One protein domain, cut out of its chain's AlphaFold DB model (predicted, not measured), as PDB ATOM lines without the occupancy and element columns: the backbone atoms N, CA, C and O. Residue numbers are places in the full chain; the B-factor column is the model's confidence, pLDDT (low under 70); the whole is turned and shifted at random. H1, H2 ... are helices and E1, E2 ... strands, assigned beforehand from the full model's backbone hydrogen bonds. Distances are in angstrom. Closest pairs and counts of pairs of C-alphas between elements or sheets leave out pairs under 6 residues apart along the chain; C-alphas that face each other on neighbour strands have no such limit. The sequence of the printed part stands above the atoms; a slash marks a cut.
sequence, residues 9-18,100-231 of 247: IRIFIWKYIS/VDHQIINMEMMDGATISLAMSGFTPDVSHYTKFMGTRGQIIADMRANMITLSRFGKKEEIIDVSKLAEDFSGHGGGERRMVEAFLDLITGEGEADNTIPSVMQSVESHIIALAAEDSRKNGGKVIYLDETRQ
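What this domain is: This is residues 9 to 18 and 100 to 231 of the 247 residues of an uncharacterized protein of Clostridium scindens (strain ATCC 35704 / DSM 5676 / VPI 13733 / 19) (UniProt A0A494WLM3). The model is an open, loose frame round a hollow middle: an antiparallel sheet, E3 E4 E5 E6, and a separate strand hairpin, E1 and E2, near its edge strand E3 make one side, and helices make the other. H1 and H2 follow E6 and lead away from the sheet, a long link crosses to H3, and H3 runs back to E1, with H4 packed across it. The printed part has 142 residues with six named strands followed by four named helices, a mixed class of helices and strands. It is loose, with a radius of gyration of the C-alphas of 18.3 A, and spans 46 by 44 by 35 A.

Where its parts are: In the larger sheet, E3 is residues 129 to 134, E4 137 to 142, E5 147 to 152 and E6 158 to 161. E3 begins at C-alpha 129, (35.116, -30.298, -50.892), and measures 17.0 A. Before it come E1, residues 102 to 108, 20.5 A, and E2, residues 114 to 120, 20.0 A. H1 is residues 170 to 173, and H2 is residues 175 to 188, 20.1 A. H3, the longest helix, is residues 200 to 218, 27.1 A, from C-alpha 200 at (15.914, -40.310, -37.145). H4, residues 226 to 231, ends at C-alpha 231, (2.907, -32.156, -45.969).

How they stand to each other: E3 E4 E5 E6 form a meander, each strand the antiparallel neighbour of the one before, with E3 and E6 as edge strands. Within hydrogen-bond range are N 132 and O 139 of E3 and E4, 2.8 A, N 149 and O 140 of E5 and E4, 2.8 A, and N 150 and O 158 of E5 and E6, 2.8 A. E2 and E3 are near each other, with 7 pairs of C-alphas within 10 A. E1 and E2 are an antiparallel hairpin at 172 degrees, with N 105 and O 117 2.9 A apart. The closest C-alphas of E1 and H3 are those of Ile 105 and Ala 213, 7.2 A. H3 touches H4 with residues 208 to 212 alone, closest at the C-alphas of Ala 212 and Thr 229, 6.4 A; their lines are only just about perpendicular, at 73 degrees. H1 and H2 meet only through their link, and H2 is apart from E6. In H2 and H4 every O i to N i+4 pair is within hydrogen-bond range, in H3 13 of 15 are, and H1 is too short for one.

The domain as a whole: The C-alphas farthest apart, of Glu 190 and Gly 220, are 49.3 A apart. Residues 19 to 99 are not printed; C-alphas 18 and 100 are 7.9 A apart across this cut. The link from H2 to H3 is long, and residues 199 to 204, of which 200 to 204 belong to H3, stand free. Mean pLDDT of the printed part is 86.6, with residues 9 to 16 under 70.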
ATOM      1  N   ILE A   9      13.973 -24.460 -51.833       51.91
ATOM      2  CA  ILE A   9      14.961 -25.145 -52.671       51.91
ATOM      3  C   ILE A   9      14.827 -24.635 -54.109       51.91
ATOM      4  O   ILE A   9      13.832 -24.878 -54.799       51.91
ATOM      5  N   ARG A  10      15.859 -23.931 -54.588       47.00
ATOM      6  CA  ARG A  10      15.958 -23.452 -55.971       47.00
ATOM      7  C   ARG A  10      16.911 -24.317 -56.763       47.00
ATOM      8  O   ARG A  10      18.125 -24.150 -56.715       47.00
ATOM      9  N   ILE A  11      16.376 -25.207 -57.575       50.41
ATOM     10  CA  ILE A  11      17.241 -26.124 -58.294       50.41
ATOM     11  C   ILE A  11      17.466 -25.657 -59.721       50.41
ATOM     12  O   ILE A  11      16.559 -25.628 -60.545       50.41
ATOM     13  N   PHE A  12      18.727 -25.360 -60.018       49.28
ATOM     14  CA  PHE A  12      19.223 -25.192 -61.375       49.28
ATOM     15  C   PHE A  12      19.845 -26.514 -61.817       49.28
ATOM     16  O   PHE A  12      21.048 -26.719 -61.679       49.28
ATOM     17  N   ILE A  13      19.026 -27.435 -62.325       53.69
ATOM     18  CA  ILE A  13      19.543 -28.702 -62.851       53.69
ATOM     19  C   ILE A  13      19.920 -28.569 -64.323       53.69
ATOM     20  O   ILE A  13      19.135 -28.128 -65.165       53.69
ATOM     21  N   TRP A  14      21.099 -29.091 -64.640       51.19
ATOM     22  CA  TRP A  14      21.447 -29.530 -65.981       51.19
ATOM     23  C   TRP A  14      20.728 -30.855 -66.290       51.19
ATOM     24  O   TRP A  14      20.962 -31.871 -65.650       51.19
ATOM     25  N   LYS A  15      19.818 -30.860 -67.270       58.53
ATOM     26  CA  LYS A  15      18.946 -32.008 -67.619       58.53
ATOM     27  C   LYS A  15      19.687 -33.181 -68.297       58.53
ATOM     28  O   LYS A  15      19.052 -34.100 -68.813       58.53
ATOM     29  N   TYR A  16      21.012 -33.135 -68.380       67.38
ATOM     30  CA  TYR A  16      21.769 -34.099 -69.165       67.38
ATOM     31  C   TYR A  16      22.050 -35.362 -68.350       67.38
ATOM     32  O   TYR A  16      22.648 -35.296 -67.285       67.38
ATOM     33  N   ILE A  17      21.586 -36.504 -68.864       78.94
ATOM     34  CA  ILE A  17      21.950 -37.835 -68.379       78.94
ATOM     35  C   ILE A  17      22.743 -38.484 -69.506       78.94
ATOM     36  O   ILE A  17      22.237 -38.665 -70.618       78.94
ATOM     37  N   SER A  18      23.991 -38.800 -69.218       85.19
ATOM     38  CA  SER A  18      24.983 -39.314 -70.145       85.19
ATOM     39  C   SER A  18      24.767 -40.792 -70.441       85.19
ATOM     40  O   SER A  18      24.856 -41.196 -71.597       85.19
ATOM     41  N   VAL A 100      21.172 -39.121 -62.442       85.44
ATOM     42  CA  VAL A 100      21.974 -38.002 -62.945       85.44
ATOM     43  C   VAL A 100      23.465 -38.247 -62.710       85.44
ATOM     44  O   VAL A 100      23.874 -38.616 -61.615       85.44
ATOM     45  N   ASP A 101      24.283 -38.007 -63.732       86.38
ATOM     46  CA  ASP A 101      25.755 -38.023 -63.640       86.38
ATOM     47  C   ASP A 101      26.354 -36.651 -63.310       86.38
ATOM     48  O   ASP A 101      27.507 -36.569 -62.889       86.38
ATOM     49  N   HIS A 102      25.571 -35.583 -63.459       86.88
ATOM     50  CA  HIS A 102      25.941 -34.227 -63.086       86.88
ATOM     51  C   HIS A 102      24.721 -33.484 -62.535       86.88
ATOM     52  O   HIS A 102      23.698 -33.361 -63.212       86.88
ATOM     53  N   GLN A 103      24.811 -32.981 -61.306       86.06
ATOM     54  CA  GLN A 103      23.711 -32.303 -60.632       86.06
ATOM     55  C   GLN A 103      24.220 -31.117 -59.822       86.06
ATOM     56  O   GLN A 103      25.188 -31.233 -59.078       86.06
ATOM     57  N   ILE A 104      23.522 -29.989 -59.938       88.38
ATOM     58  CA  ILE A 104      23.703 -28.837 -59.059       88.38
ATOM     59  C   ILE A 104      22.352 -28.528 -58.420       88.38
ATOM     60  O   ILE A 104      21.343 -28.365 -59.107       88.38
ATOM     61  N   ILE A 105      22.331 -28.471 -57.097       88.50
ATOM     62  CA  ILE A 105      21.168 -28.132 -56.279       88.50
ATOM     63  C   ILE A 105      21.522 -26.840 -55.555       88.50
ATOM     64  O   ILE A 105      22.537 -26.802 -54.864       88.50
ATOM     65  N   ASN A 106      20.695 -25.800 -55.689       89.94
ATOM     66  CA  ASN A 106      20.797 -24.629 -54.825       89.94
ATOM     67  C   ASN A 106      19.628 -24.622 -53.839       89.94
ATOM     68  O   ASN A 106      18.505 -25.021 -54.144       89.94
ATOM     69  N   MET A 107      19.906 -24.189 -52.625       88.94
ATOM     70  CA  MET A 107      18.948 -24.104 -51.536       88.94
ATOM     71  C   MET A 107      19.083 -22.731 -50.901       88.94
ATOM     72  O   MET A 107      20.184 -22.201 -50.777       88.94
ATOM     73  N   GLU A 108      17.954 -22.168 -50.520       88.06
ATOM     74  CA  GLU A 108      17.797 -20.912 -49.813       88.06
ATOM     75  C   GLU A 108      17.100 -21.238 -48.485       88.06
ATOM     76  O   GLU A 108      15.986 -21.763 -48.437       88.06
ATOM     77  N   MET A 109      17.827 -21.006 -47.399       83.31
ATOM     78  CA  MET A 109      17.372 -21.193 -46.030       83.31
ATOM     79  C   MET A 109      16.440 -20.045 -45.622       83.31
ATOM     80  O   MET A 109      16.505 -18.956 -46.192       83.31
ATOM     81  N   MET A 110      15.612 -20.253 -44.593       79.56
ATOM     82  CA  MET A 110      14.700 -19.221 -44.068       79.56
ATOM     83  C   MET A 110      15.389 -17.912 -43.677       79.56
ATOM     84  O   MET A 110      14.813 -16.834 -43.797       79.56
ATOM     85  N   ASP A 111      16.614 -18.004 -43.166       84.00
ATOM     86  CA  ASP A 111      17.413 -16.858 -42.737       84.00
ATOM     87  C   ASP A 111      18.159 -16.176 -43.901       84.00
ATOM     88  O   ASP A 111      18.937 -15.246 -43.685       84.00
ATOM     89  N   GLY A 112      17.917 -16.625 -45.137       86.12
ATOM     90  CA  GLY A 112      18.555 -16.135 -46.352       86.12
ATOM     91  C   GLY A 112      19.934 -16.739 -46.626       86.12
ATOM     92  O   GLY A 112      20.563 -16.370 -47.623       86.12
ATOM     93  N   ALA A 113      20.434 -17.657 -45.788       90.69
ATOM     94  CA  ALA A 113      21.636 -18.412 -46.122       90.69
ATOM     95  C   ALA A 113      21.398 -19.251 -47.385       90.69
ATOM     96  O   ALA A 113      20.304 -19.757 -47.623       90.69
ATOM     97  N   THR A 114      22.433 -19.416 -48.206       92.94
ATOM     98  CA  THR A 114      22.344 -20.222 -49.428       92.94
ATOM     99  C   THR A 114      23.313 -21.389 -49.372       92.94
ATOM    100  O   THR A 114      24.417 -21.277 -48.835       92.94
ATOM    101  N   ILE A 115      22.895 -22.521 -49.927       92.75
ATOM    102  CA  ILE A 115      23.696 -23.738 -50.027       92.75
ATOM    103  C   ILE A 115      23.690 -24.167 -51.490       92.75
ATOM    104  O   ILE A 115      22.634 -24.238 -52.109       92.75
ATOM    105  N   SER A 116      24.864 -24.477 -52.034       92.38
ATOM    106  CA  SER A 116      25.006 -25.090 -53.353       92.38
ATOM    107  C   SER A 116      25.686 -26.440 -53.190       92.38
ATOM    108  O   SER A 116      26.818 -26.505 -52.713       92.38
ATOM    109  N   LEU A 117      25.018 -27.504 -53.621       91.75
ATOM    110  CA  LEU A 117      25.587 -28.842 -53.715       91.75
ATOM    111  C   LEU A 117      25.818 -29.166 -55.189       91.75
ATOM    112  O   LEU A 117      24.871 -29.170 -55.971       91.75
ATOM    113  N   ALA A 118      27.068 -29.440 -55.555       90.25
ATOM    114  CA  ALA A 118      27.443 -29.885 -56.890       90.25
ATOM    115  C   ALA A 118      27.985 -31.315 -56.820       90.25
ATOM    116  O   ALA A 118      28.914 -31.596 -56.067       90.25
ATOM    117  N   MET A 119      27.409 -32.202 -57.624       89.62
ATOM    118  CA  MET A 119      27.801 -33.599 -57.760       89.62
ATOM    119  C   MET A 119      28.105 -33.877 -59.229       89.62
ATOM    120  O   MET A 119      27.333 -33.498 -60.109       89.62
ATOM    121  N   SER A 120      29.227 -34.534 -59.506       88.12
ATOM    122  CA  SER A 120      29.607 -34.919 -60.862       88.12
ATOM    123  C   SER A 120      30.388 -36.224 -60.843       88.12
ATOM    124  O   SER A 120      31.390 -36.323 -60.141       88.12
ATOM    125  N   GLY A 121      29.970 -37.193 -61.653       86.12
ATOM    126  CA  GLY A 121      30.736 -38.412 -61.925       86.12
ATOM    127  C   GLY A 121      31.856 -38.214 -62.954       86.12
ATOM    128  O   GLY A 121      32.643 -39.126 -63.183       86.12
ATOM    129  N   PHE A 122      31.950 -37.038 -63.588       85.44
ATOM    130  CA  PHE A 122      32.957 -36.735 -64.614       85.44
ATOM    131  C   PHE A 122      34.156 -35.990 -64.053       85.44
ATOM    132  O   PHE A 122      34.455 -34.861 -64.445       85.44
ATOM    133  N   THR A 123      34.839 -36.625 -63.114       85.56
ATOM    134  CA  THR A 123      36.081 -36.113 -62.549       85.56
ATOM    135  C   THR A 123      36.982 -37.281 -62.154       85.56
ATOM    136  O   THR A 123      36.479 -38.271 -61.625       85.56
ATOM    137  N   PRO A 124      38.303 -37.203 -62.400       81.81
ATOM    138  CA  PRO A 124      39.252 -38.136 -61.795       81.81
ATOM    139  C   PRO A 124      39.443 -37.858 -60.293       81.81
ATOM    140  O   PRO A 124      40.005 -38.679 -59.571       81.81
ATOM    141  N   ASP A 125      38.977 -36.702 -59.817       85.88
ATOM    142  CA  ASP A 125      39.126 -36.255 -58.440       85.88
ATOM    143  C   ASP A 125      37.921 -36.704 -57.612       85.88
ATOM    144  O   ASP A 125      36.967 -35.952 -57.405       85.88
ATOM    145  N   VAL A 126      37.964 -37.953 -57.153       84.81
ATOM    146  CA  VAL A 126      36.940 -38.532 -56.275       84.81
ATOM    147  C   VAL A 126      37.175 -38.039 -54.849       84.81
ATOM    148  O   VAL A 126      37.941 -38.624 -54.087       84.81
ATOM    149  N   SER A 127      36.572 -36.906 -54.500       89.25
ATOM    150  CA  SER A 127      36.691 -36.328 -53.163       89.25
ATOM    151  C   SER A 127      35.525 -35.403 -52.832       89.25
ATOM    152  O   SER A 127      34.782 -34.974 -53.715       89.25
ATOM    153  N   HIS A 128      35.393 -35.062 -51.552       91.25
ATOM    154  CA  HIS A 128      34.481 -34.026 -51.097       91.25
ATOM    155  C   HIS A 128      35.240 -32.747 -50.764       91.25
ATOM    156  O   HIS A 128      36.298 -32.749 -50.129       91.25
ATOM    157  N   TYR A 129      34.634 -31.637 -51.159       93.75
ATOM    158  CA  TYR A 129      35.116 -30.298 -50.892       93.75
ATOM    159  C   TYR A 129      33.946 -29.470 -50.378       93.75
ATOM    160  O   TYR A 129      32.916 -29.368 -51.045       93.75
ATOM    161  N   THR A 130      34.104 -28.864 -49.204       96.44
ATOM    162  CA  THR A 130      33.063 -28.021 -48.610       96.44
ATOM    163  C   THR A 130      33.618 -26.648 -48.283       96.44
ATOM    164  O   THR A 130      34.671 -26.521 -47.659       96.44
ATOM    165  N   LYS A 131      32.888 -25.603 -48.675       97.69
ATOM    166  CA  LYS A 131      33.236 -24.214 -48.384       97.69
ATOM    167  C   LYS A 131      32.115 -23.538 -47.607       97.69
ATOM    168  O   LYS A 131      31.004 -23.400 -48.108       97.69
ATOM    169  N   PHE A 132      32.446 -23.037 -46.426       97.56
ATOM    170  CA  PHE A 132      31.567 -22.222 -45.596       97.56
ATOM    171  C   PHE A 132      32.005 -20.766 -45.692       97.56
ATOM    172  O   PHE A 132      33.190 -20.457 -45.557       97.56
ATOM    173  N   MET A 133      31.062 -19.860 -45.924       97.69
ATOM    174  CA  MET A 133      31.326 -18.426 -46.036       97.69
ATOM    175  C   MET A 133      30.424 -17.673 -45.073       97.69
ATOM    176  O   MET A 133      29.250 -17.998 -44.931       97.69
ATOM    177  N   GLY A 134      30.972 -16.656 -44.417       96.44
ATOM    178  CA  GLY A 134      30.217 -15.830 -43.487       96.44
ATOM    179  C   GLY A 134      30.797 -14.430 -43.357       96.44
ATOM    180  O   GLY A 134      31.777 -14.057 -44.001       96.44
ATOM    181  N   THR A 135      30.215 -13.642 -42.459       96.88
ATOM    182  CA  THR A 135      30.546 -12.217 -42.275       96.88
ATOM    183  C   THR A 135      31.972 -11.952 -41.781       96.88
ATOM    184  O   THR A 135      32.425 -10.811 -41.790       96.88
ATOM    185  N   ARG A 136      32.693 -12.989 -41.339       97.56
ATOM    186  CA  ARG A 136      34.047 -12.887 -40.766       97.56
ATOM    187  C   ARG A 136      35.126 -13.601 -41.584       97.56
ATOM    188  O   ARG A 136      36.285 -13.597 -41.165       97.56
ATOM    189  N   GLY A 137      34.769 -14.197 -42.720       97.94
ATOM    190  CA  GLY A 137      35.695 -14.941 -43.567       97.94
ATOM    191  C   GLY A 137      35.101 -16.248 -44.081       97.94
ATOM    192  O   GLY A 137      33.895 -16.346 -44.310       97.94
ATOM    193  N   GLN A 138      35.957 -17.253 -44.252       98.31
ATOM    194  CA  GLN A 138      35.584 -18.554 -44.801       98.31
ATOM    195  C   GLN A 138      36.301 -19.718 -44.107       98.31
ATOM    196  O   GLN A 138      37.372 -19.546 -43.519       98.31
ATOM    197  N   ILE A 139      35.708 -20.902 -44.235       98.56
ATOM    198  CA  ILE A 139      36.315 -22.195 -43.919       98.56
ATOM    199  C   ILE A 139      36.244 -23.052 -45.178       98.56
ATOM    200  O   ILE A 139      35.195 -23.115 -45.819       98.56
ATOM    201  N   ILE A 140      37.339 -23.712 -45.525       98.25
ATOM    202  CA  ILE A 140      37.391 -24.721 -46.582       98.25
ATOM    203  C   ILE A 140      37.814 -26.040 -45.947       98.25
ATOM    204  O   ILE A 140      38.851 -26.083 -45.292       98.25
ATOM    205  N   ALA A 141      37.028 -27.090 -46.148       96.94
ATOM    206  CA  ALA A 141      37.384 -28.461 -45.812       96.94
ATOM    207  C   ALA A 141      37.615 -29.237 -47.115       96.94
ATOM    208  O   ALA A 141      36.685 -29.399 -47.911       96.94
ATOM    209  N   ASP A 142      38.850 -29.682 -47.328       95.12
ATOM    210  CA  ASP A 142      39.285 -30.439 -48.502       95.12
ATOM    211  C   ASP A 142      39.706 -31.843 -48.059       95.12
ATOM    212  O   ASP A 142      40.753 -32.022 -47.425       95.12
ATOM    213  N   MET A 143      38.874 -32.840 -48.375       91.88
ATOM    214  CA  MET A 143      39.145 -34.228 -47.997       91.88
ATOM    215  C   MET A 143      40.300 -34.836 -48.789       91.88
ATOM    216  O   MET A 143      40.979 -35.720 -48.281       91.88
ATOM    217  N   ARG A 144      40.567 -34.376 -50.014       89.69
ATOM    218  CA  ARG A 144      41.685 -34.892 -50.810       89.69
ATOM    219  C   ARG A 144      43.009 -34.445 -50.213       89.69
ATOM    220  O   ARG A 144      43.955 -35.224 -50.151       89.69
ATOM    221  N   ALA A 145      43.073 -33.184 -49.799       92.50
ATOM    222  CA  ALA A 145      44.258 -32.614 -49.178       92.50
ATOM    223  C   ALA A 145      44.400 -32.999 -47.695       92.50
ATOM    224  O   ALA A 145      45.481 -32.819 -47.140       92.50
ATOM    225  N   ASN A 146      43.337 -33.505 -47.054       93.31
ATOM    226  CA  ASN A 146      43.233 -33.657 -45.597       93.31
ATOM    227  C   ASN A 146      43.485 -32.335 -44.852       93.31
ATOM    228  O   ASN A 146      44.146 -32.301 -43.812       93.31
ATOM    229  N   MET A 147      42.961 -31.232 -45.393       96.56
ATOM    230  CA  MET A 147      43.208 -29.883 -44.881       96.56
ATOM    231  C   MET A 147      41.910 -29.158 -44.547       96.56
ATOM    232  O   MET A 147      40.946 -29.176 -45.316       96.56
ATOM    233  N   ILE A 148      41.928 -28.428 -43.432       97.94
ATOM    234  CA  ILE A 148      40.942 -27.393 -43.123       97.94
ATOM    235  C   ILE A 148      41.650 -26.042 -43.172       97.94
ATOM    236  O   ILE A 148      42.572 -25.779 -42.403       97.94
ATOM    237  N   THR A 149      41.210 -25.171 -44.075       98.44
ATOM    238  CA  THR A 149      41.743 -23.813 -44.228       98.44
ATOM    239  C   THR A 149      40.769 -22.809 -43.632       98.44
ATOM    240  O   THR A 149      39.610 -22.738 -44.045       98.44
ATOM    241  N   LEU A 150      41.240 -22.016 -42.674       98.31
ATOM    242  CA  LEU A 150      40.477 -20.968 -42.008       98.31
ATOM    243  C   LEU A 150      41.043 -19.596 -42.380       98.31
ATOM    244  O   LEU A 150      42.103 -19.182 -41.902       98.31
ATOM    245  N   SER A 151      40.292 -18.856 -43.191       98.25
ATOM    246  CA  SER A 151      40.689 -17.532 -43.674       98.25
ATOM    247  C   SER A 151      39.766 -16.475 -43.063       98.25
ATOM    248  O   SER A 151      38.627 -16.295 -43.496       98.25
ATOM    249  N   ARG A 152      40.243 -15.764 -42.033       98.00
ATOM    250  CA  ARG A 152      39.521 -14.651 -41.387       98.00
ATOM    251  C   ARG A 152      39.945 -13.318 -42.002       98.00
ATOM    252  O   ARG A 152      41.137 -13.089 -42.202       98.00
ATOM    253  N   PHE A 153      39.005 -12.405 -42.248       97.56
ATOM    254  CA  PHE A 153      39.348 -11.089 -42.801       97.56
ATOM    255  C   PHE A 153      40.330 -10.329 -41.893       97.56
ATOM    256  O   PHE A 153      40.145 -10.265 -40.677       97.56
ATOM    257  N   GLY A 154      41.386  -9.764 -42.489       96.62
ATOM    258  CA  GLY A 154      42.412  -8.993 -41.775       96.62
ATOM    259  C   GLY A 154      43.363  -9.817 -40.899       96.62
ATOM    260  O   GLY A 154      44.148  -9.234 -40.153       96.62
ATOM    261  N   LYS A 155      43.314 -11.153 -40.963       97.44
ATOM    262  CA  LYS A 155      44.224 -12.046 -40.235       97.44
ATOM    263  C   LYS A 155      45.005 -12.928 -41.202       97.44
ATOM    264  O   LYS A 155      44.612 -13.112 -42.350       97.44
ATOM    265  N   LYS A 156      46.117 -13.480 -40.714       97.56
ATOM    266  CA  LYS A 156      46.835 -14.536 -41.423       97.56
ATOM    267  C   LYS A 156      45.958 -15.789 -41.480       97.56
ATOM    268  O   LYS A 156      45.259 -16.090 -40.517       97.56
ATOM    269  N   GLU A 157      46.010 -16.481 -42.608       97.94
ATOM    270  CA  GLU A 157      45.340 -17.763 -42.799       97.94
ATOM    271  C   GLU A 157      45.906 -18.839 -41.862       97.94
ATOM    272  O   GLU A 157      47.116 -18.905 -41.624       97.94
ATOM    273  N   GLU A 158      45.010 -19.664 -41.328       98.00
ATOM    274  CA  GLU A 158      45.320 -20.806 -40.473       98.00
ATOM    275  C   GLU A 158      45.024 -22.091 -41.260       98.00
ATOM    276  O   GLU A 158      43.921 -22.258 -41.780       98.00
ATOM    277  N   ILE A 159      46.004 -22.991 -41.354       97.94
ATOM    278  CA  ILE A 159      45.866 -24.289 -42.030       97.94
ATOM    279  C   ILE A 159      45.955 -25.380 -40.970       97.94
ATOM    280  O   ILE A 159      46.945 -25.466 -40.241       97.94
ATOM    281  N   ILE A 160      44.919 -26.205 -40.896       97.69
ATOM    282  CA  ILE A 160      44.837 -27.358 -40.010       97.69
ATOM    283  C   ILE A 160      45.017 -28.606 -40.865       97.69
ATOM    284  O   ILE A 160      44.195 -28.904 -41.728       97.69
ATOM    285  N   ASP A 161      46.101 -29.324 -40.601       96.12
ATOM    286  CA  ASP A 161      46.418 -30.590 -41.248       96.12
ATOM    287  C   ASP A 161      45.782 -31.737 -40.460       96.12
ATOM    288  O   ASP A 161      46.255 -32.101 -39.379       96.12
ATOM    289  N   VAL A 162      44.683 -32.277 -40.983       93.62
ATOM    290  CA  VAL A 162      43.888 -33.318 -40.320       93.62
ATOM    291  C   VAL A 162      44.694 -34.610 -40.182       93.62
ATOM    292  O   VAL A 162      44.535 -35.315 -39.188       93.62
ATOM    293  N   SER A 163      45.633 -34.879 -41.097       91.44
ATOM    294  CA  SER A 163      46.514 -36.056 -41.023       91.44
ATOM    295  C   SER A 163      47.446 -36.055 -39.808       91.44
ATOM    296  O   SER A 163      47.979 -37.094 -39.436       91.44
ATOM    297  N   LYS A 164      47.620 -34.900 -39.149       93.06
ATOM    298  CA  LYS A 164      48.361 -34.780 -37.883       93.06
ATOM    299  C   LYS A 164      47.482 -34.926 -36.639       93.06
ATOM    300  O   LYS A 164      48.010 -34.918 -35.531       93.06
ATOM    301  N   LEU A 165      46.164 -34.979 -36.810       88.69
ATOM    302  CA  LEU A 165      45.180 -34.983 -35.725       88.69
ATOM    303  C   LEU A 165      44.407 -36.302 -35.625       88.69
ATOM    304  O   LEU A 165      43.831 -36.589 -34.579       88.69
ATOM    305  N   ALA A 166      44.383 -37.085 -36.700       84.88
ATOM    306  CA  ALA A 166      43.746 -38.390 -36.758       84.88
ATOM    307  C   ALA A 166      44.736 -39.434 -37.279       84.88
ATOM    308  O   ALA A 166      45.571 -39.145 -38.130       84.88
ATOM    309  N   GLU A 167      44.621 -40.657 -36.765       82.94
ATOM    310  CA  GLU A 167      45.477 -41.788 -37.154       82.94
ATOM    311  C   GLU A 167      44.776 -42.743 -38.127       82.94
ATOM    312  O   GLU A 167      45.405 -43.630 -38.698       82.94
ATOM    313  N   ASP A 168      43.470 -42.563 -38.322       82.62
ATOM    314  CA  ASP A 168      42.630 -43.468 -39.088       82.62
ATOM    315  C   ASP A 168      41.873 -42.714 -40.179       82.62
ATOM    316  O   ASP A 168      40.998 -41.897 -39.900       82.62
ATOM    317  N   PHE A 169      42.235 -43.033 -41.418       81.12
ATOM    318  CA  PHE A 169      41.577 -42.590 -42.645       81.12
ATOM    319  C   PHE A 169      41.088 -43.789 -43.469       81.12
ATOM    320  O   PHE A 169      40.892 -43.671 -44.678       81.12
ATOM    321  N   SER A 170      40.954 -44.964 -42.845       79.88
ATOM    322  CA  SER A 170      40.498 -46.181 -43.519       79.88
ATOM    323  C   SER A 170      39.061 -46.038 -44.036       79.88
ATOM    324  O   SER A 170      38.295 -45.196 -43.571       79.88
ATOM    325  N   GLY A 171      38.686 -46.840 -45.037       76.94
ATOM    326  CA  GLY A 171      37.360 -46.737 -45.656       76.94
ATOM    327  C   GLY A 171      37.136 -45.365 -46.301       76.94
ATOM    328  O   GLY A 171      37.985 -44.889 -47.056       76.94
ATOM    329  N   HIS A 172      36.013 -44.709 -45.994       77.94
ATOM    330  CA  HIS A 172      35.671 -43.384 -46.523       77.94
ATOM    331  C   HIS A 172      36.167 -42.247 -45.610       77.94
ATOM    332  O   HIS A 172      35.436 -41.305 -45.304       77.94
ATOM    333  N   GLY A 173      37.433 -42.319 -45.183       80.44
ATOM    334  CA  GLY A 173      38.076 -41.297 -44.347       80.44
ATOM    335  C   GLY A 173      37.940 -41.518 -42.837       80.44
ATOM    336  O   GLY A 173      38.102 -40.568 -42.075       80.44
ATOM    337  N   GLY A 174      37.648 -42.745 -42.397       84.94
ATOM    338  CA  GLY A 174      37.654 -43.169 -40.990       84.94
ATOM    339  C   GLY A 174      36.395 -42.811 -40.192       84.94
ATOM    340  O   GLY A 174      36.315 -43.098 -38.994       84.94
ATOM    341  N   GLY A 175      35.400 -42.185 -40.827       84.94
ATOM    342  CA  GLY A 175      34.175 -41.735 -40.163       84.94
ATOM    343  C   GLY A 175      33.281 -42.886 -39.693       84.94
ATOM    344  O   GLY A 175      32.635 -42.778 -38.653       84.94
ATOM    345  N   GLU A 176      33.271 -44.007 -40.410       86.62
ATOM    346  CA  GLU A 176      32.399 -45.153 -40.137       86.62
ATOM    347  C   GLU A 176      32.683 -45.781 -38.779       86.62
ATOM    348  O   GLU A 176      31.754 -46.031 -38.013       86.62
ATOM    349  N   ARG A 177      33.963 -45.977 -38.445       86.31
ATOM    350  CA  ARG A 177      34.347 -46.519 -37.140       86.31
ATOM    351  C   ARG A 177      33.875 -45.607 -36.011       86.31
ATOM    352  O   ARG A 177      33.300 -46.098 -35.047       86.31
ATOM    353  N   ARG A 178      34.054 -44.288 -36.154       86.06
ATOM    354  CA  ARG A 178      33.606 -43.305 -35.152       86.06
ATOM    355  C   ARG A 178      32.090 -43.278 -34.994       86.06
ATOM    356  O   ARG A 178      31.617 -43.194 -33.868       86.06
ATOM    357  N   MET A 179      31.338 -43.396 -36.087       87.69
ATOM    358  CA  MET A 179      29.875 -43.487 -36.023       87.69
ATOM    359  C   MET A 179      29.410 -44.754 -35.292       87.69
ATOM    360  O   MET A 179      28.480 -44.684 -34.491       87.69
ATOM    361  N   VAL A 180      30.052 -45.901 -35.537       89.44
ATOM    362  CA  VAL A 180      29.723 -47.161 -34.847       89.44
ATOM    363  C   VAL A 180      30.105 -47.104 -33.369       89.44
ATOM    364  O   VAL A 180      29.297 -47.503 -32.539       89.44
ATOM    365  N   GLU A 181      31.289 -46.585 -33.031       89.38
ATOM    366  CA  GLU A 181      31.712 -46.353 -31.640       89.38
ATOM    367  C   GLU A 181      30.691 -45.484 -30.899       89.38
ATOM    368  O   GLU A 181      30.141 -45.917 -29.894       89.38
ATOM    369  N   ALA A 182      30.342 -44.321 -31.460       89.38
ATOM    370  CA  ALA A 182      29.377 -43.412 -30.852       89.38
ATOM    371  C   ALA A 182      27.998 -44.076 -30.661       89.38
ATOM    372  O   ALA A 182      27.354 -43.913 -29.623       89.38
ATOM    373  N   PHE A 183      27.542 -44.866 -31.639       90.12
ATOM    374  CA  PHE A 183      26.302 -45.630 -31.513       90.12
ATOM    375  C   PHE A 183      26.360 -46.669 -30.384       90.12
ATOM    376  O   PHE A 183      25.391 -46.798 -29.636       90.12
ATOM    377  N   LEU A 184      27.474 -47.398 -30.252       92.25
ATOM    378  CA  LEU A 184      27.668 -48.378 -29.183       92.25
ATOM    379  C   LEU A 184      27.676 -47.702 -27.812       92.25
ATOM    380  O   LEU A 184      26.916 -48.129 -26.945       92.25
ATOM    381  N   ASP A 185      28.436 -46.619 -27.655       92.00
ATOM    382  CA  ASP A 185      28.507 -45.840 -26.415       92.00
ATOM    383  C   ASP A 185      27.113 -45.346 -25.990       92.00
ATOM    384  O   ASP A 185      26.745 -45.400 -24.813       92.00
ATOM    385  N   LEU A 186      26.291 -44.916 -26.955       90.81
ATOM    386  CA  LEU A 186      24.920 -44.476 -26.698       90.81
ATOM    387  C   LEU A 186      24.021 -45.611 -26.181       90.81
ATOM    388  O   LEU A 186      23.243 -45.396 -25.251       90.81
ATOM    389  N   ILE A 187      24.087 -46.813 -26.770       92.31
ATOM    390  CA  ILE A 187      23.213 -47.932 -26.367       92.31
ATOM    391  C   ILE A 187      23.694 -48.646 -25.098       92.31
ATOM    392  O   ILE A 187      22.879 -49.263 -24.410       92.31
ATOM    393  N   THR A 188      24.989 -48.579 -24.781       95.25
ATOM    394  CA  THR A 188      25.558 -49.119 -23.536       95.25
ATOM    395  C   THR A 188      25.413 -48.149 -22.363       95.25
ATOM    396  O   THR A 188      25.518 -48.571 -21.212       95.25
ATOM    397  N   GLY A 189      25.122 -46.871 -22.637       92.25
ATOM    398  CA  GLY A 189      25.050 -45.808 -21.633       92.25
ATOM    399  C   GLY A 189      26.421 -45.259 -21.227       92.25
ATOM    400  O   GLY A 189      26.528 -44.597 -20.196       92.25
ATOM    401  N   GLU A 190      27.460 -45.549 -22.011       91.50
ATOM    402  CA  GLU A 190      28.820 -45.025 -21.834       91.50
ATOM    403  C   GLU A 190      29.006 -43.649 -22.503       91.50
ATOM    404  O   GLU A 190      29.965 -42.941 -22.195       91.50
ATOM    405  N   GLY A 191      28.063 -43.240 -23.359       85.19
ATOM    406  CA  GLY A 191      28.028 -41.942 -24.032       85.19
ATOM    407  C   GLY A 191      26.675 -41.232 -23.939       85.19
ATOM    408  O   GLY A 191      25.665 -41.793 -23.512       85.19
ATOM    409  N   GLU A 192      26.657 -39.971 -24.367       83.31
ATOM    410  CA  GLU A 192      25.447 -39.154 -24.480       83.31
ATOM    411  C   GLU A 192      25.145 -38.849 -25.950       83.31
ATOM    412  O   GLU A 192      26.043 -38.792 -26.788       83.31
ATOM    413  N   ALA A 193      23.869 -38.626 -26.266       77.12
ATOM    414  CA  ALA A 193      23.482 -38.191 -27.600       77.12
ATOM    415  C   ALA A 193      24.055 -36.795 -27.891       77.12
ATOM    416  O   ALA A 193      23.761 -35.832 -27.179       77.12
ATOM    417  N   ASP A 194      24.820 -36.678 -28.972       77.94
ATOM    418  CA  ASP A 194      25.370 -35.419 -29.457       77.94
ATOM    419  C   ASP A 194      25.109 -35.234 -30.966       77.94
ATOM    420  O   ASP A 194      24.310 -35.941 -31.578       77.94
ATOM    421  N   ASN A 195      25.762 -34.249 -31.586       71.75
ATOM    422  CA  ASN A 195      25.579 -33.960 -33.011       71.75
ATOM    423  C   ASN A 195      26.335 -34.921 -33.951       71.75
ATOM    424  O   ASN A 195      26.257 -34.740 -35.167       71.75
ATOM    425  N   THR A 196      27.076 -35.904 -33.432       70.81
ATOM    426  CA  THR A 196      27.750 -36.933 -34.243       70.81
ATOM    427  C   THR A 196      26.811 -38.077 -34.622       70.81
ATOM    428  O   THR A 196      27.026 -38.725 -35.646       70.81
ATOM    429  N   ILE A 197      25.730 -38.270 -33.860       76.00
ATOM    430  CA  ILE A 197      24.684 -39.257 -34.136       76.00
ATOM    431  C   ILE A 197      23.385 -38.505 -34.445       76.00
ATOM    432  O   ILE A 197      22.683 -38.073 -33.527       76.00
ATOM    433  N   PRO A 198      23.020 -38.328 -35.727       77.88
ATOM    434  CA  PRO A 198      21.771 -37.665 -36.055       77.88
ATOM    435  C   PRO A 198      20.590 -38.512 -35.576       77.88
ATOM    436  O   PRO A 198      20.528 -39.724 -35.786       77.88
ATOM    437  N   SER A 199      19.595 -37.857 -34.986       81.50
ATOM    438  CA  SER A 199      18.294 -38.484 -34.748       81.50
ATOM    439  C   SER A 199      17.661 -38.946 -36.066       81.50
ATOM    440  O   SER A 199      17.946 -38.413 -37.144       81.50
ATOM    441  N   VAL A 200      16.721 -39.893 -35.983       84.56
ATOM    442  CA  VAL A 200      15.914 -40.310 -37.145       84.56
ATOM    443  C   VAL A 200      15.252 -39.100 -37.800       84.56
ATOM    444  O   VAL A 200      15.301 -38.962 -39.017       84.56
ATOM    445  N   MET A 201      14.713 -38.175 -37.000       79.94
ATOM    446  CA  MET A 201      14.076 -36.966 -37.520       79.94
ATOM    447  C   MET A 201      15.051 -36.098 -38.318       79.94
ATOM    448  O   MET A 201      14.708 -35.679 -39.413       79.94
ATOM    449  N   GLN A 202      16.277 -35.881 -37.829       80.94
ATOM    450  CA  GLN A 202      17.303 -35.146 -38.583       80.94
ATOM    451  C   GLN A 202      17.724 -35.878 -39.863       80.94
ATOM    452  O   GLN A 202      17.969 -35.236 -40.880       80.94
ATOM    453  N   SER A 203      17.782 -37.208 -39.831       85.19
ATOM    454  CA  SER A 203      18.114 -38.016 -41.008       85.19
ATOM    455  C   SER A 203      17.009 -37.971 -42.065       85.19
ATOM    456  O   SER A 203      17.298 -37.957 -43.257       85.19
ATOM    457  N   VAL A 204      15.739 -37.904 -41.658       87.19
ATOM    458  CA  VAL A 204      14.605 -37.757 -42.583       87.19
ATOM    459  C   VAL A 204      14.695 -36.441 -43.362       87.19
ATOM    460  O   VAL A 204      14.389 -36.428 -44.551       87.19
ATOM    461  N   GLU A 205      15.192 -35.360 -42.758       83.44
ATOM    462  CA  GLU A 205      15.305 -34.053 -43.425       83.44
ATOM    463  C   GLU A 205      16.116 -34.094 -44.720       83.44
ATOM    464  O   GLU A 205      15.675 -33.587 -45.753       83.44
ATOM    465  N   SER A 206      17.279 -34.750 -44.701       85.69
ATOM    466  CA  SER A 206      18.119 -34.875 -45.897       85.69
ATOM    467  C   SER A 206      17.433 -35.682 -47.004       85.69
ATOM    468  O   SER A 206      17.598 -35.373 -48.186       85.69
ATOM    469  N   HIS A 207      16.598 -36.660 -46.642       88.81
ATOM    470  CA  HIS A 207      15.809 -37.434 -47.600       88.81
ATOM    471  C   HIS A 207      14.691 -36.595 -48.218       88.81
ATOM    472  O   HIS A 207      14.474 -36.675 -49.426       88.81
ATOM    473  N   ILE A 208      14.005 -35.759 -47.433       88.38
ATOM    474  CA  ILE A 208      12.981 -34.847 -47.964       88.38
ATOM    475  C   ILE A 208      13.624 -33.866 -48.952       88.38
ATOM    476  O   ILE A 208      13.081 -33.660 -50.036       88.38
ATOM    477  N   ILE A 209      14.811 -33.333 -48.643       88.44
ATOM    478  CA  ILE A 209      15.578 -32.476 -49.563       88.44
ATOM    479  C   ILE A 209      15.910 -33.223 -50.863       88.44
ATOM    480  O   ILE A 209      15.710 -32.681 -51.951       88.44
ATOM    481  N   ALA A 210      16.375 -34.474 -50.779       89.25
ATOM    482  CA  ALA A 210      16.681 -35.286 -51.958       89.25
ATOM    483  C   ALA A 210      15.437 -35.563 -52.823       89.25
ATOM    484  O   ALA A 210      15.499 -35.474 -54.050       89.25
ATOM    485  N   LEU A 211      14.292 -35.847 -52.197       89.81
ATOM    486  CA  LEU A 211      13.019 -36.057 -52.892       89.81
ATOM    487  C   LEU A 211      12.510 -34.774 -53.551       89.81
ATOM    488  O   LEU A 211      12.156 -34.801 -54.727       89.81
ATOM    489  N   ALA A 212      12.548 -33.645 -52.842       88.75
ATOM    490  CA  ALA A 212      12.235 -32.337 -53.415       88.75
ATOM    491  C   ALA A 212      13.155 -32.027 -54.606       88.75
ATOM    492  O   ALA A 212      12.713 -31.479 -55.621       88.75
ATOM    493  N   ALA A 213      14.424 -32.442 -54.532       87.75
ATOM    494  CA  ALA A 213      15.353 -32.274 -55.633       87.75
ATOM    495  C   ALA A 213      15.028 -33.113 -56.865       87.75
ATOM    496  O   ALA A 213      15.114 -32.629 -58.000       87.75
ATOM    497  N   GLU A 214      14.591 -34.343 -56.646       88.38
ATOM    498  CA  GLU A 214      14.106 -35.229 -57.692       88.38
ATOM    499  C   GLU A 214      12.789 -34.735 -58.316       88.38
ATOM    500  O   GLU A 214      12.627 -34.766 -59.541       88.38
ATOM    501  N   ASP A 215      11.863 -34.222 -57.505       88.50
ATOM    502  CA  ASP A 215      10.600 -33.655 -57.983       88.50
ATOM    503  C   ASP A 215      10.854 -32.394 -58.819       88.50
ATOM    504  O   ASP A 215      10.301 -32.252 -59.917       88.50
ATOM    505  N   SER A 216      11.777 -31.527 -58.395       88.38
ATOM    506  CA  SER A 216      12.239 -30.400 -59.211       88.38
ATOM    507  C   SER A 216      12.835 -30.864 -60.544       88.38
ATOM    508  O   SER A 216      12.462 -30.347 -61.603       88.38
ATOM    509  N   ARG A 217      13.704 -31.888 -60.529       87.81
ATOM    510  CA  ARG A 217      14.325 -32.459 -61.736       87.81
ATOM    511  C   ARG A 217      13.284 -32.915 -62.752       87.81
ATOM    512  O   ARG A 217      13.375 -32.568 -63.934       87.81
ATOM    513  N   LYS A 218      12.297 -33.691 -62.301       87.06
ATOM    514  CA  LYS A 218      11.210 -34.215 -63.143       87.06
ATOM    515  C   LYS A 218      10.349 -33.099 -63.727       87.06
ATOM    516  O   LYS A 218       9.873 -33.230 -64.852       87.06
ATOM    517  N   ASN A 219      10.226 -31.984 -63.010       88.88
ATOM    518  CA  ASN A 219       9.440 -30.816 -63.401       88.88
ATOM    519  C   ASN A 219      10.285 -29.682 -64.009       88.88
ATOM    520  O   ASN A 219       9.900 -28.517 -63.953       88.88
ATOM    521  N   GLY A 220      11.437 -30.005 -64.607       86.00
ATOM    522  CA  GLY A 220      12.220 -29.046 -65.393       86.00
ATOM    523  C   GLY A 220      12.907 -27.951 -64.573       86.00
ATOM    524  O   GLY A 220      13.113 -26.860 -65.096       86.00
ATOM    525  N   GLY A 221      13.260 -28.229 -63.316       84.75
ATOM    526  CA  GLY A 221      13.911 -27.268 -62.420       84.75
ATOM    527  C   GLY A 221      12.934 -26.331 -61.709       84.75
ATOM    528  O   GLY A 221      13.318 -25.242 -61.286       84.75
ATOM    529  N   LYS A 222      11.656 -26.717 -61.591       88.31
ATOM    530  CA  LYS A 222      10.664 -25.962 -60.811       88.31
ATOM    531  C   LYS A 222      11.173 -25.770 -59.376       88.31
ATOM    532  O   LYS A 222      11.684 -26.712 -58.774       88.31
ATOM    533  N   VAL A 223      11.005 -24.572 -58.817       87.56
ATOM    534  CA  VAL A 223      11.249 -24.320 -57.389       87.56
ATOM    535  C   VAL A 223      10.296 -25.178 -56.557       87.56
ATOM    536  O   VAL A 223       9.098 -25.216 -56.850       87.56
ATOM    537  N   ILE A 224      10.837 -25.862 -55.549       88.19
ATOM    538  CA  ILE A 224      10.075 -26.695 -54.617       88.19
ATOM    539  C   ILE A 224      10.229 -26.106 -53.219       88.19
ATOM    540  O   ILE A 224      11.345 -25.846 -52.760       88.19
ATOM    541  N   TYR A 225       9.101 -25.892 -52.552       86.69
ATOM    542  CA  TYR A 225       9.072 -25.507 -51.148       86.69
ATOM    543  C   TYR A 225       9.074 -26.778 -50.309       86.69
ATOM    544  O   TYR A 225       8.228 -27.652 -50.500       86.69
ATOM    545  N   LEU A 226      10.034 -26.903 -49.393       84.44
ATOM    546  CA  LEU A 226      10.227 -28.160 -48.668       84.44
ATOM    547  C   LEU A 226       9.001 -28.530 -47.822       84.44
ATOM    548  O   LEU A 226       8.695 -29.709 -47.669       84.44
ATOM    549  N   ASP A 227       8.262 -27.536 -47.329       81.38
ATOM    550  CA  ASP A 227       7.061 -27.754 -46.523       81.38
ATOM    551  C   ASP A 227       5.893 -28.342 -47.321       81.38
ATOM    552  O   ASP A 227       5.149 -29.159 -46.779       81.38
ATOM    553  N   GLU A 228       5.774 -28.025 -48.614       78.62
ATOM    554  CA  GLU A 228       4.816 -28.693 -49.505       78.62
ATOM    555  C   GLU A 228       5.164 -30.184 -49.604       78.62
ATOM    556  O   GLU A 228       4.315 -31.049 -49.382       78.62
ATOM    557  N   THR A 229       6.448 -30.497 -49.822       79.19
ATOM    558  CA  THR A 229       6.934 -31.881 -49.870       79.19
ATOM    559  C   THR A 229       6.726 -32.601 -48.537       79.19
ATOM    560  O   THR A 229       6.287 -33.748 -48.533       79.19
ATOM    561  N   ARG A 230       6.987 -31.959 -47.391       79.00
ATOM    562  CA  ARG A 230       6.715 -32.552 -46.068       79.00
ATOM    563  C   ARG A 230       5.245 -32.925 -45.920       79.00
ATOM    564  O   ARG A 230       4.939 -34.070 -45.592       79.00
ATOM    565  N   GLN A 231       4.344 -31.977 -46.177       76.94
ATOM    566  CA  GLN A 231       2.907 -32.156 -45.969       76.94
ATOM    567  C   GLN A 231       2.333 -33.259 -46.864       76.94
ATOM    568  O   GLN A 231       1.584 -34.110 -46.381       76.94
TER     569      GLN A 231